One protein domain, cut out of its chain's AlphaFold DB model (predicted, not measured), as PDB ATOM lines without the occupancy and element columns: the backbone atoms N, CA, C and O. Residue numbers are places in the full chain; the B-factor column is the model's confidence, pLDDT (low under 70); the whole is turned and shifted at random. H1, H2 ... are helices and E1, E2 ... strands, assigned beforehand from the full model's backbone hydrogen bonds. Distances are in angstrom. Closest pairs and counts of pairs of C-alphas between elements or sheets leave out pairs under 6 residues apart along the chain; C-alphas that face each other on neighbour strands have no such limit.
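AT A GLANCE: This is residues 244 to 327 of the 329 residues of the protein "RPA_interact_C domain-containing protein" of Perkinsus chesapeaki (UniProt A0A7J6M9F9). There is little regular structure: one helix, H1, lies over the hairpin E3-E4, nearer E4, while a second hairpin, E1-E2, lies toward one end of the longest axis. The 84 printed residues run E1, E2, H1, E3, E4; both two-stranded sheets are antiparallel, and the mixed class rests on 32 residues in named elements. The whole is compact, radius of gyration of the C-alphas 13.1 A, spanning 38 by 26 by 18 A.

IN THESE COORDINATES: E3 is residues 307 to 311, E4 314 to 318, ending at C-alpha (201.139, 123.978, 197.649). H1, residues 285 to 299, is 20.8 A long. E1, residues 252 to 255, begins at (217.534, 126.775, 199.231); E2 is 262 to 264.

HOW THE PARTS SIT: In hairpin E3-E4, N 309 and O 316 are 2.8 A apart. The closest C-alphas of H1 and E4, Ala 292 and Ala 317, are 7.0 A apart. In H1 every O i to N i+4 pair is within hydrogen-bond range. In hairpin E1-E2, N 254 and O 263 are 2.8 A apart; both strands are apart from E3 and E4.

THE WHOLE: The printed part has no cut. The link E2 to H1 is long, 20 residues. pLDDT is under 70 at residues 255 to 262 and 268 to 284.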
ATOM      1  N   PRO A 244     213.234 124.769 200.755       72.81
ATOM      2  CA  PRO A 244     213.108 125.521 199.514       72.81
ATOM      3  C   PRO A 244     212.644 126.957 199.784       72.81
ATOM      4  O   PRO A 244     211.740 127.218 200.575       72.81
ATOM      5  N   CYS A 245     213.264 127.902 199.085       78.38
ATOM      6  CA  CYS A 245     212.964 129.323 199.184       78.38
ATOM      7  C   CYS A 245     211.498 129.612 198.810       78.38
ATOM      8  O   CYS A 245     211.098 129.326 197.677       78.38
ATOM      9  N   PRO A 246     210.703 130.251 199.689       72.06
ATOM     10  CA  PRO A 246     209.301 130.566 199.411       72.06
ATOM     11  C   PRO A 246     209.108 131.654 198.345       72.06
ATOM     12  O   PRO A 246     207.992 131.863 197.879       72.06
ATOM     13  N   LEU A 247     210.167 132.367 197.946       77.25
ATOM     14  CA  LEU A 247     210.073 133.401 196.912       77.25
ATOM     15  C   LEU A 247     210.330 132.858 195.507       77.25
ATOM     16  O   LEU A 247     209.568 133.148 194.590       77.25
ATOM     17  N   CYS A 248     211.404 132.087 195.314       78.88
ATOM     18  CA  CYS A 248     211.776 131.593 193.986       78.88
ATOM     19  C   CYS A 248     211.493 130.108 193.773       78.88
ATOM     20  O   CYS A 248     211.558 129.660 192.630       78.88
ATOM     21  N   SER A 249     211.255 129.342 194.843       73.75
ATOM     22  CA  SER A 249     211.092 127.879 194.843       73.75
ATOM     23  C   SER A 249     212.260 127.084 194.233       73.75
ATOM     24  O   SER A 249     212.193 125.863 194.163       73.75
ATOM     25  N   LYS A 250     213.321 127.762 193.777       78.44
ATOM     26  CA  LYS A 250     214.490 127.179 193.103       78.44
ATOM     27  C   LYS A 250     215.711 127.120 194.012       78.44
ATOM     28  O   LYS A 250     216.463 126.158 193.965       78.44
ATOM     29  N   GLY A 251     215.916 128.169 194.801       79.38
ATOM     30  CA  GLY A 251     217.013 128.245 195.751       79.38
ATOM     31  C   GLY A 251     216.642 127.624 197.089       79.38
ATOM     32  O   GLY A 251     215.467 127.424 197.397       79.38
ATOM     33  N   LYS A 252     217.662 127.347 197.891       79.06
ATOM     34  CA  LYS A 252     217.534 126.775 199.231       79.06
ATOM     35  C   LYS A 252     217.742 127.877 200.260       79.06
ATOM     36  O   LYS A 252     218.545 128.780 200.024       79.06
ATOM     37  N   LEU A 253     216.969 127.843 201.338       75.44
ATOM     38  CA  LEU A 253     217.167 128.683 202.508       75.44
ATOM     39  C   LEU A 253     218.336 128.111 203.308       75.44
ATOM     40  O   LEU A 253     218.259 126.985 203.799       75.44
ATOM     41  N   GLY A 254     219.409 128.884 203.413       70.06
ATOM     42  CA  GLY A 254     220.466 128.687 204.390       70.06
ATOM     43  C   GLY A 254     220.247 129.608 205.587       70.06
ATOM     44  O   GLY A 254     219.642 130.673 205.465       70.06
ATOM     45  N   LEU A 255     220.761 129.218 206.747       62.56
ATOM     46  CA  LEU A 255     220.899 130.112 207.895       62.56
ATOM     47  C   LEU A 255     222.259 130.803 207.809       62.56
ATOM     48  O   LEU A 255     223.287 130.153 207.603       62.56
ATOM     49  N   SER A 256     222.276 132.132 207.909       62.28
ATOM     50  CA  SER A 256     223.526 132.879 208.017       62.28
ATOM     51  C   SER A 256     224.040 132.766 209.448       62.28
ATOM     52  O   SER A 256     223.418 133.295 210.369       62.28
ATOM     53  N   ARG A 257     225.193 132.108 209.634       53.69
ATOM     54  CA  ARG A 257     225.840 131.953 210.952       53.69
ATOM     55  C   ARG A 257     226.163 133.289 211.629       53.69
ATOM     56  O   ARG A 257     226.247 133.329 212.848       53.69
ATOM     57  N   SER A 258     226.378 134.358 210.863       51.56
ATOM     58  CA  SER A 258     226.787 135.654 211.414       51.56
ATOM     59  C   SER A 258     225.616 136.505 211.909       51.56
ATOM     60  O   SER A 258     225.810 137.332 212.795       51.56
ATOM     61  N   ASP A 259     224.417 136.302 211.352       62.22
ATOM     62  CA  ASP A 259     223.308 137.251 211.509       62.22
ATOM     63  C   ASP A 259     222.021 136.583 212.028       62.22
ATOM     64  O   ASP A 259     221.047 137.280 212.299       62.22
ATOM     65  N   GLY A 260     221.966 135.245 212.085       58.16
ATOM     66  CA  GLY A 260     220.741 134.489 212.393       58.16
ATOM     67  C   GLY A 260     219.652 134.596 211.315       58.16
ATOM     68  O   GLY A 260     218.547 134.092 211.480       58.16
ATOM     69  N   LEU A 261     219.941 135.253 210.188       64.19
ATOM     70  CA  LEU A 261     218.974 135.494 209.122       64.19
ATOM     71  C   LEU A 261     218.934 134.329 208.127       64.19
ATOM     72  O   LEU A 261     219.973 133.829 207.684       64.19
ATOM     73  N   LEU A 262     217.722 133.951 207.717       66.94
ATOM     74  CA  LEU A 262     217.495 133.047 206.591       66.94
ATOM     75  C   LEU A 262     217.838 133.762 205.278       66.94
ATOM     76  O   LEU A 262     217.235 134.781 204.943       66.94
ATOM     77  N   TRP A 263     218.779 133.210 204.516       71.62
ATOM     78  CA  TRP A 263     219.200 133.717 203.211       71.62
ATOM     79  C   TRP A 263     218.975 132.653 202.141       71.62
ATOM     80  O   TRP A 263     218.988 131.459 202.422       71.62
ATOM     81  N   CYS A 264     218.758 133.060 200.894       79.50
ATOM     82  CA  CYS A 264     218.649 132.123 199.783       79.50
ATOM     83  C   CYS A 264     219.746 132.377 198.761       79.50
ATOM     84  O   CYS A 264     219.857 133.482 198.242       79.50
ATOM     85  N   GLU A 265     220.484 131.332 198.392       74.25
ATOM     86  CA  GLU A 265     221.577 131.418 197.412       74.25
ATOM     87  C   GLU A 265     221.140 131.969 196.047       74.25
ATOM     88  O   GLU A 265     221.911 132.623 195.353       74.25
ATOM     89  N   SER A 266     219.893 131.707 195.645       79.75
ATOM     90  CA  SER A 266     219.354 132.159 194.356       79.75
ATOM     91  C   SER A 266     218.638 133.507 194.431       79.75
ATOM     92  O   SER A 266     218.407 134.132 193.397       79.75
ATOM     93  N   CYS A 267     218.256 133.957 195.628       76.88
ATOM     94  CA  CYS A 267     217.598 135.240 195.833       76.88
ATOM     95  C   CYS A 267     218.543 136.153 196.606       76.88
ATOM     96  O   CYS A 267     218.572 136.109 197.833       76.88
ATOM     97  N   ILE A 268     219.253 137.017 195.877       58.59
ATOM     98  CA  ILE A 268     220.185 138.017 196.430       58.59
ATOM     99  C   ILE A 268     219.526 138.884 197.526       58.59
ATOM    100  O   ILE A 268     220.207 139.345 198.435       58.59
ATOM    101  N   ASP A 269     218.198 139.039 197.483       53.31
ATOM    102  CA  ASP A 269     217.440 139.987 198.307       53.31
ATOM    103  C   ASP A 269     216.578 139.383 199.428       53.31
ATOM    104  O   ASP A 269     215.750 140.088 200.003       53.31
ATOM    105  N   MET A 270     216.768 138.119 199.834       53.78
ATOM    106  CA  MET A 270     216.191 137.687 201.122       53.78
ATOM    107  C   MET A 270     217.054 138.134 202.299       53.78
ATOM    108  O   MET A 270     217.605 137.338 203.044       53.78
ATOM    109  N   ARG A 271     217.112 139.452 202.496       48.47
ATOM    110  CA  ARG A 271     217.181 140.048 203.830       48.47
ATOM    111  C   ARG A 271     215.752 140.381 204.227       48.47
ATOM    112  O   ARG A 271     215.337 141.537 204.177       48.47
ATOM    113  N   LEU A 272     214.957 139.362 204.546       49.38
ATOM    114  CA  LEU A 272     213.612 139.584 205.066       49.38
ATOM    115  C   LEU A 272     213.728 140.247 206.447       49.38
ATOM    116  O   LEU A 272     213.738 139.581 207.472       49.38
ATOM    117  N   ARG A 273     213.772 141.583 206.483       43.72
ATOM    118  CA  ARG A 273     213.261 142.334 207.633       43.72
ATOM    119  C   ARG A 273     211.745 142.182 207.601       43.72
ATOM    120  O   ARG A 273     211.047 143.046 207.074       43.72
ATOM    121  N   LEU A 274     211.216 141.081 208.123       45.97
ATOM    122  CA  LEU A 274     209.774 140.915 208.328       45.97
ATOM    123  C   LEU A 274     209.307 141.720 209.540       45.97
ATOM    124  O   LEU A 274     208.713 141.217 210.477       45.97
ATOM    125  N   GLY A 275     209.550 143.027 209.488       36.50
ATOM    126  CA  GLY A 275     208.979 144.004 210.407       36.50
ATOM    127  C   GLY A 275     207.549 144.381 210.019       36.50
ATOM    128  O   GLY A 275     207.196 145.556 210.105       36.50
ATOM    129  N   ARG A 276     206.733 143.435 209.524       42.03
ATOM    130  CA  ARG A 276     205.285 143.652 209.400       42.03
ATOM    131  C   ARG A 276     204.609 143.033 210.625       42.03
ATOM    132  O   ARG A 276     204.766 141.833 210.837       42.03
ATOM    133  N   PRO A 277     203.846 143.813 211.410       42.75
ATOM    134  CA  PRO A 277     203.147 143.284 212.573       42.75
ATOM    135  C   PRO A 277     202.152 142.212 212.109       42.75
ATOM    136  O   PRO A 277     201.253 142.506 211.320       42.75
ATOM    137  N   GLY A 278     202.363 140.965 212.540       48.38
ATOM    138  CA  GLY A 278     201.519 139.807 212.210       48.38
ATOM    139  C   GLY A 278     202.255 138.595 211.623       48.38
ATOM    140  O   GLY A 278     201.701 137.506 211.644       48.38
ATOM    141  N   LEU A 279     203.493 138.766 211.150       47.78
ATOM    142  CA  LEU A 279     204.421 137.682 210.798       47.78
ATOM    143  C   LEU A 279     205.789 138.040 211.393       47.78
ATOM    144  O   LEU A 279     206.705 138.425 210.663       47.78
ATOM    145  N   SER A 280     205.918 138.011 212.721       46.03
ATOM    146  CA  SER A 280     207.246 138.083 213.330       46.03
ATOM    147  C   SER A 280     207.958 136.776 213.011       46.03
ATOM    148  O   SER A 280     207.673 135.738 213.591       46.03
ATOM    149  N   LEU A 281     208.904 136.840 212.078       49.62
ATOM    150  CA  LEU A 281     209.855 135.758 211.809       49.62
ATOM    151  C   LEU A 281     210.895 135.614 212.945       49.62
ATOM    152  O   LEU A 281     211.919 134.968 212.772       49.62
ATOM    153  N   GLU A 282     210.663 136.279 214.079       48.78
ATOM    154  CA  GLU A 282     211.400 136.048 215.322       48.78
ATOM    155  C   GLU A 282     211.111 134.644 215.869       48.78
ATOM    156  O   GLU A 282     211.985 134.067 216.504       48.78
ATOM    157  N   ASP A 283     209.946 134.074 215.535       53.19
ATOM    158  CA  ASP A 283     209.635 132.672 215.788       53.19
ATOM    159  C   ASP A 283     209.980 131.831 214.550       53.19
ATOM    160  O   ASP A 283     209.593 132.138 213.415       53.19
ATOM    161  N   ASP A 284     210.746 130.770 214.774       62.47
ATOM    162  CA  ASP A 284     211.384 129.931 213.767       62.47
ATOM    163  C   ASP A 284     210.424 129.442 212.653       62.47
ATOM    164  O   ASP A 284     209.708 128.444 212.780       62.47
ATOM    165  N   ILE A 285     210.451 130.087 211.478       72.75
ATOM    166  CA  ILE A 285     209.721 129.606 210.283       72.75
ATOM    167  C   ILE A 285     210.306 128.296 209.747       72.75
ATOM    168  O   ILE A 285     209.608 127.537 209.071       72.75
ATOM    169  N   ALA A 286     211.581 128.009 210.014       70.69
ATOM    170  CA  ALA A 286     212.228 126.793 209.533       70.69
ATOM    171  C   ALA A 286     211.500 125.506 210.008       70.69
ATOM    172  O   ALA A 286     211.124 124.712 209.141       70.69
ATOM    173  N   PRO A 287     211.188 125.325 211.307       75.38
ATOM    174  CA  PRO A 287     210.290 124.290 211.816       75.38
ATOM    175  C   PRO A 287     208.926 124.237 211.126       75.38
ATOM    176  O   PRO A 287     208.470 123.150 210.776       75.38
ATOM    177  N   LEU A 288     208.275 125.381 210.888       81.69
ATOM    178  CA  LEU A 288     206.961 125.418 210.232       81.69
ATOM    179  C   LEU A 288     207.037 124.897 208.793       81.69
ATOM    180  O   LEU A 288     206.245 124.042 208.391       81.69
ATOM    181  N   LEU A 289     208.031 125.360 208.032       83.69
ATOM    182  CA  LEU A 289     208.288 124.883 206.676       83.69
ATOM    183  C   LEU A 289     208.621 123.389 206.676       83.69
ATOM    184  O   LEU A 289     208.071 122.640 205.870       83.69
ATOM    185  N   HIS A 290     209.467 122.940 207.603       80.44
ATOM    186  CA  HIS A 290     209.857 121.539 207.716       80.44
ATOM    187  C   HIS A 290     208.659 120.636 208.053       80.44
ATOM    188  O   HIS A 290     208.444 119.615 207.397       80.44
ATOM    189  N   SER A 291     207.829 121.026 209.023       85.06
ATOM    190  CA  SER A 291     206.602 120.302 209.373       85.06
ATOM    191  C   SER A 291     205.600 120.277 208.219       85.06
ATOM    192  O   SER A 291     204.925 119.268 208.021       85.06
ATOM    193  N   ALA A 292     205.520 121.340 207.410       88.50
ATOM    194  CA  ALA A 292     204.690 121.352 206.209       88.50
ATOM    195  C   ALA A 292     205.178 120.356 205.148       88.50
ATOM    196  O   ALA A 292     204.359 119.645 204.569       88.50
ATOM    197  N   VAL A 293     206.495 120.289 204.903       87.88
ATOM    198  CA  VAL A 293     207.077 119.301 203.979       87.88
ATOM    199  C   VAL A 293     206.804 117.889 204.479       87.88
ATOM    200  O   VAL A 293     206.316 117.067 203.710       87.88
ATOM    201  N   ARG A 294     207.061 117.611 205.761       88.06
ATOM    202  CA  ARG A 294     206.830 116.285 206.347       88.06
ATOM    203  C   ARG A 294     205.367 115.864 206.214       88.06
ATOM    204  O   ARG A 294     205.095 114.808 205.656       88.06
ATOM    205  N   ARG A 295     204.433 116.737 206.606       89.25
ATOM    206  CA  ARG A 295     202.991 116.490 206.471       89.25
ATOM    207  C   ARG A 295     202.591 116.229 205.018       89.25
ATOM    208  O   ARG A 295     201.811 115.328 204.753       89.25
ATOM    209  N   HIS A 296     203.152 116.977 204.068       91.44
ATOM    210  CA  HIS A 296     202.933 116.721 202.646       91.44
ATOM    211  C   HIS A 296     203.436 115.335 202.215       91.44
ATOM    212  O   HIS A 296     202.749 114.656 201.462       91.44
ATOM    213  N   LEU A 297     204.625 114.917 202.653       87.19
ATOM    214  CA  LEU A 297     205.178 113.609 202.292       87.19
ATOM    215  C   LEU A 297     204.365 112.461 202.911       87.19
ATOM    216  O   LEU A 297     204.138 111.449 202.252       87.19
ATOM    217  N   GLU A 298     203.872 112.647 204.136       89.25
ATOM    218  CA  GLU A 298     203.047 111.670 204.858       89.25
ATOM    219  C   GLU A 298     201.617 111.574 204.295       89.25
ATOM    220  O   GLU A 298     201.105 110.477 204.067       89.25
ATOM    221  N   GLU A 299     200.961 112.709 204.029       88.50
ATOM    222  CA  GLU A 299     199.569 112.759 203.556       88.50
ATOM    223  C   GLU A 299     199.451 112.634 202.030       88.50
ATOM    224  O   GLU A 299     198.487 112.072 201.506       88.50
ATOM    225  N   GLY A 300     200.409 113.207 201.298       70.56
ATOM    226  CA  GLY A 300     200.275 113.540 199.882       70.56
ATOM    227  C   GLY A 300     200.529 112.396 198.905       70.56
ATOM    228  O   GLY A 300     200.300 112.596 197.713       70.56
ATOM    229  N   LYS A 301     200.999 111.219 199.352       76.44
ATOM    230  CA  LYS A 301     201.473 110.112 198.479       76.44
ATOM    231  C   LYS A 301     202.325 110.615 197.299       76.44
ATOM    232  O   LYS A 301     202.208 110.130 196.175       76.44
ATOM    233  N   CYS A 302     203.112 111.656 197.538       87.94
ATOM    234  CA  CYS A 302     203.757 112.456 196.514       87.94
ATOM    235  C   CYS A 302     205.200 112.695 196.934       87.94
ATOM    236  O   CYS A 302     205.449 113.248 198.001       87.94
ATOM    237  N   GLU A 303     206.144 112.305 196.082       88.06
ATOM    238  CA  GLU A 303     207.581 112.455 196.345       88.06
ATOM    239  C   GLU A 303     208.086 113.882 196.077       88.06
ATOM    240  O   GLU A 303     209.206 114.238 196.436       88.06
ATOM    241  N   GLN A 304     207.274 114.730 195.438       87.06
ATOM    242  CA  GLN A 304     207.691 116.079 195.076       87.06
ATOM    243  C   GLN A 304     207.529 117.044 196.251       87.06
ATOM    244  O   GLN A 304     206.443 117.180 196.800       87.06
ATOM    245  N   SER A 305     208.580 117.788 196.599       83.44
ATOM    246  CA  SER A 305     208.500 118.793 197.662       83.44
ATOM    247  C   SER A 305     207.464 119.888 197.346       83.44
ATOM    248  O   SER A 305     207.398 120.363 196.205       83.44
ATOM    249  N   PRO A 306     206.672 120.334 198.340       89.62
ATOM    250  CA  PRO A 306     205.703 121.396 198.131       89.62
ATOM    251  C   PRO A 306     206.408 122.729 197.849       89.62
ATOM    252  O   PRO A 306     207.489 123.025 198.357       89.62
ATOM    253  N   THR A 307     205.763 123.562 197.038       89.06
ATOM    254  CA  THR A 307     206.156 124.955 196.812       89.06
ATOM    255  C   THR A 307     205.519 125.854 197.859       89.06
ATOM    256  O   THR A 307     204.328 125.742 198.144       89.06
ATOM    257  N   PHE A 308     206.299 126.773 198.414       87.69
ATOM    258  CA  PHE A 308     205.824 127.734 199.402       87.69
ATOM    259  C   PHE A 308     205.556 129.080 198.742       87.69
ATOM    260  O   PHE A 308     206.298 129.489 197.852       87.69
ATOM    261  N   LYS A 309     204.489 129.760 199.158       84.50
ATOM    262  CA  LYS A 309     204.124 131.104 198.705       84.50
ATOM    263  C   LYS A 309     203.604 131.909 199.884       84.50
ATOM    264  O   LYS A 309     202.839 131.392 200.687       84.50
ATOM    265  N   ILE A 310     203.964 133.186 199.953       82.19
ATOM    266  CA  ILE A 310     203.387 134.113 200.929       82.19
ATOM    267  C   ILE A 310     202.237 134.854 200.249       82.19
ATOM    268  O   ILE A 310     202.446 135.523 199.236       82.19
ATOM    269  N   LYS A 311     201.023 134.737 200.789       82.00
ATOM    270  CA  LYS A 311     199.841 135.455 200.301       82.00
ATOM    271  C   LYS A 311     199.140 136.120 201.476       82.00
ATOM    272  O   LYS A 311     198.910 135.472 202.488       82.00
ATOM    273  N   ASP A 312     198.843 137.410 201.352       84.38
ATOM    274  CA  ASP A 312     198.142 138.190 202.384       84.38
ATOM    275  C   ASP A 312     198.813 138.132 203.773       84.38
ATOM    276  O   ASP A 312     198.152 138.209 204.803       84.38
ATOM    277  N   GLY A 313     200.143 137.988 203.806       75.44
ATOM    278  CA  GLY A 313     200.886 137.828 205.057       75.44
ATOM    279  C   GLY A 313     200.658 136.477 205.739       75.44
ATOM    280  O   GLY A 313     200.758 136.392 206.954       75.44
ATOM    281  N   ARG A 314     200.345 135.426 204.981       80.94
ATOM    282  CA  ARG A 314     200.313 134.041 205.458       80.94
ATOM    283  C   ARG A 314     201.178 133.166 204.575       80.94
ATOM    284  O   ARG A 314     201.250 133.392 203.362       80.94
ATOM    285  N   LEU A 315     201.831 132.184 205.179       82.44
ATOM    286  CA  LEU A 315     202.622 131.206 204.460       82.44
ATOM    287  C   LEU A 315     201.692 130.089 203.977       82.44
ATOM    288  O   LEU A 315     200.913 129.522 204.733       82.44
ATOM    289  N   ILE A 316     201.734 129.791 202.685       89.25
ATOM    290  CA  ILE A 316     200.905 128.759 202.066       89.25
ATOM    291  C   ILE A 316     201.832 127.755 201.395       89.25
ATOM    292  O   ILE A 316     202.677 128.136 200.584       89.25
ATOM    293  N   ALA A 317     201.651 126.472 201.699       91.44
ATOM    294  CA  ALA A 317     202.342 125.377 201.029       91.44
ATOM    295  C   ALA A 317     201.408 124.707 200.010       91.44
ATOM    296  O   ALA A 317     200.248 124.427 200.306       91.44
ATOM    297  N   LEU A 318     201.900 124.485 198.791       93.75
ATOM    298  CA  LEU A 318     201.139 123.978 197.649       93.75
ATOM    299  C   LEU A 318     201.978 122.968 196.870       93.75
ATOM    300  O   LEU A 318     203.092 123.290 196.456       93.75
ATOM    301  N   CYS A 319     201.436 121.788 196.585       94.31
ATOM    302  CA  CYS A 319     202.060 120.833 195.674       94.31
ATOM    303  C   CYS A 319     201.316 120.800 194.336       94.31
ATOM    304  O   CYS A 319     200.124 120.504 194.282       94.31
ATOM    305  N   ASN A 320     202.013 121.093 193.235       91.56
ATOM    306  CA  ASN A 320     201.391 121.139 191.906       91.56
ATOM    307  C   ASN A 320     201.076 119.746 191.342       91.56
ATOM    308  O   ASN A 320     200.250 119.649 190.439       91.56
ATOM    309  N   MET A 321     201.723 118.693 191.853       93.12
ATOM    310  CA  MET A 321     201.570 117.330 191.338       93.12
ATOM    311  C   MET A 321     200.407 116.579 191.991       93.12
ATOM    312  O   MET A 321     199.635 115.939 191.287       93.12
ATOM    313  N   CYS A 322     200.247 116.682 193.314       94.25
ATOM    314  CA  CYS A 322     199.152 116.027 194.041       94.25
ATOM    315  C   CYS A 322     198.031 116.985 194.478       94.25
ATOM    316  O   CYS A 322     197.084 116.560 195.132       94.25
ATOM    317  N   HIS A 323     198.136 118.276 194.144       93.31
ATOM    318  CA  HIS A 323     197.192 119.331 194.539       93.31
ATOM    319  C   HIS A 323     197.014 119.515 196.057       93.31
ATOM    320  O   HIS A 323     196.064 120.166 196.493       93.31
ATOM    321  N   TRP A 324     197.940 118.992 196.868       94.12
ATOM    322  CA  TRP A 324     197.951 119.214 198.312       94.12
ATOM    323  C   TRP A 324     198.161 120.696 198.637       94.12
ATOM    324  O   TRP A 324     198.950 121.389 197.983       94.12
ATOM    325  N   LYS A 325     197.448 121.180 199.657       93.56
ATOM    326  CA  LYS A 325     197.448 122.581 200.072       93.56
ATOM    327  C   LYS A 325     197.390 122.693 201.588       93.56
ATOM    328  O   LYS A 325     196.526 122.088 202.215       93.56
ATOM    329  N   ASN A 326     198.242 123.545 202.147       90.50
ATOM    330  CA  ASN A 326     198.224 123.902 203.558       90.50
ATOM    331  C   ASN A 326     198.277 125.423 203.727       90.50
ATOM    332  O   ASN A 326     199.235 126.062 203.297       90.50
ATOM    333  N   GLU A 327     197.222 125.987 204.311       86.88
ATOM    334  CA  GLU A 327     197.072 127.430 204.563       86.88
ATOM    335  C   GLU A 327     197.332 127.821 206.027       86.88
ATOM    336  O   GLU A 327     197.228 128.998 206.362       86.88
TER     337      GLU A 327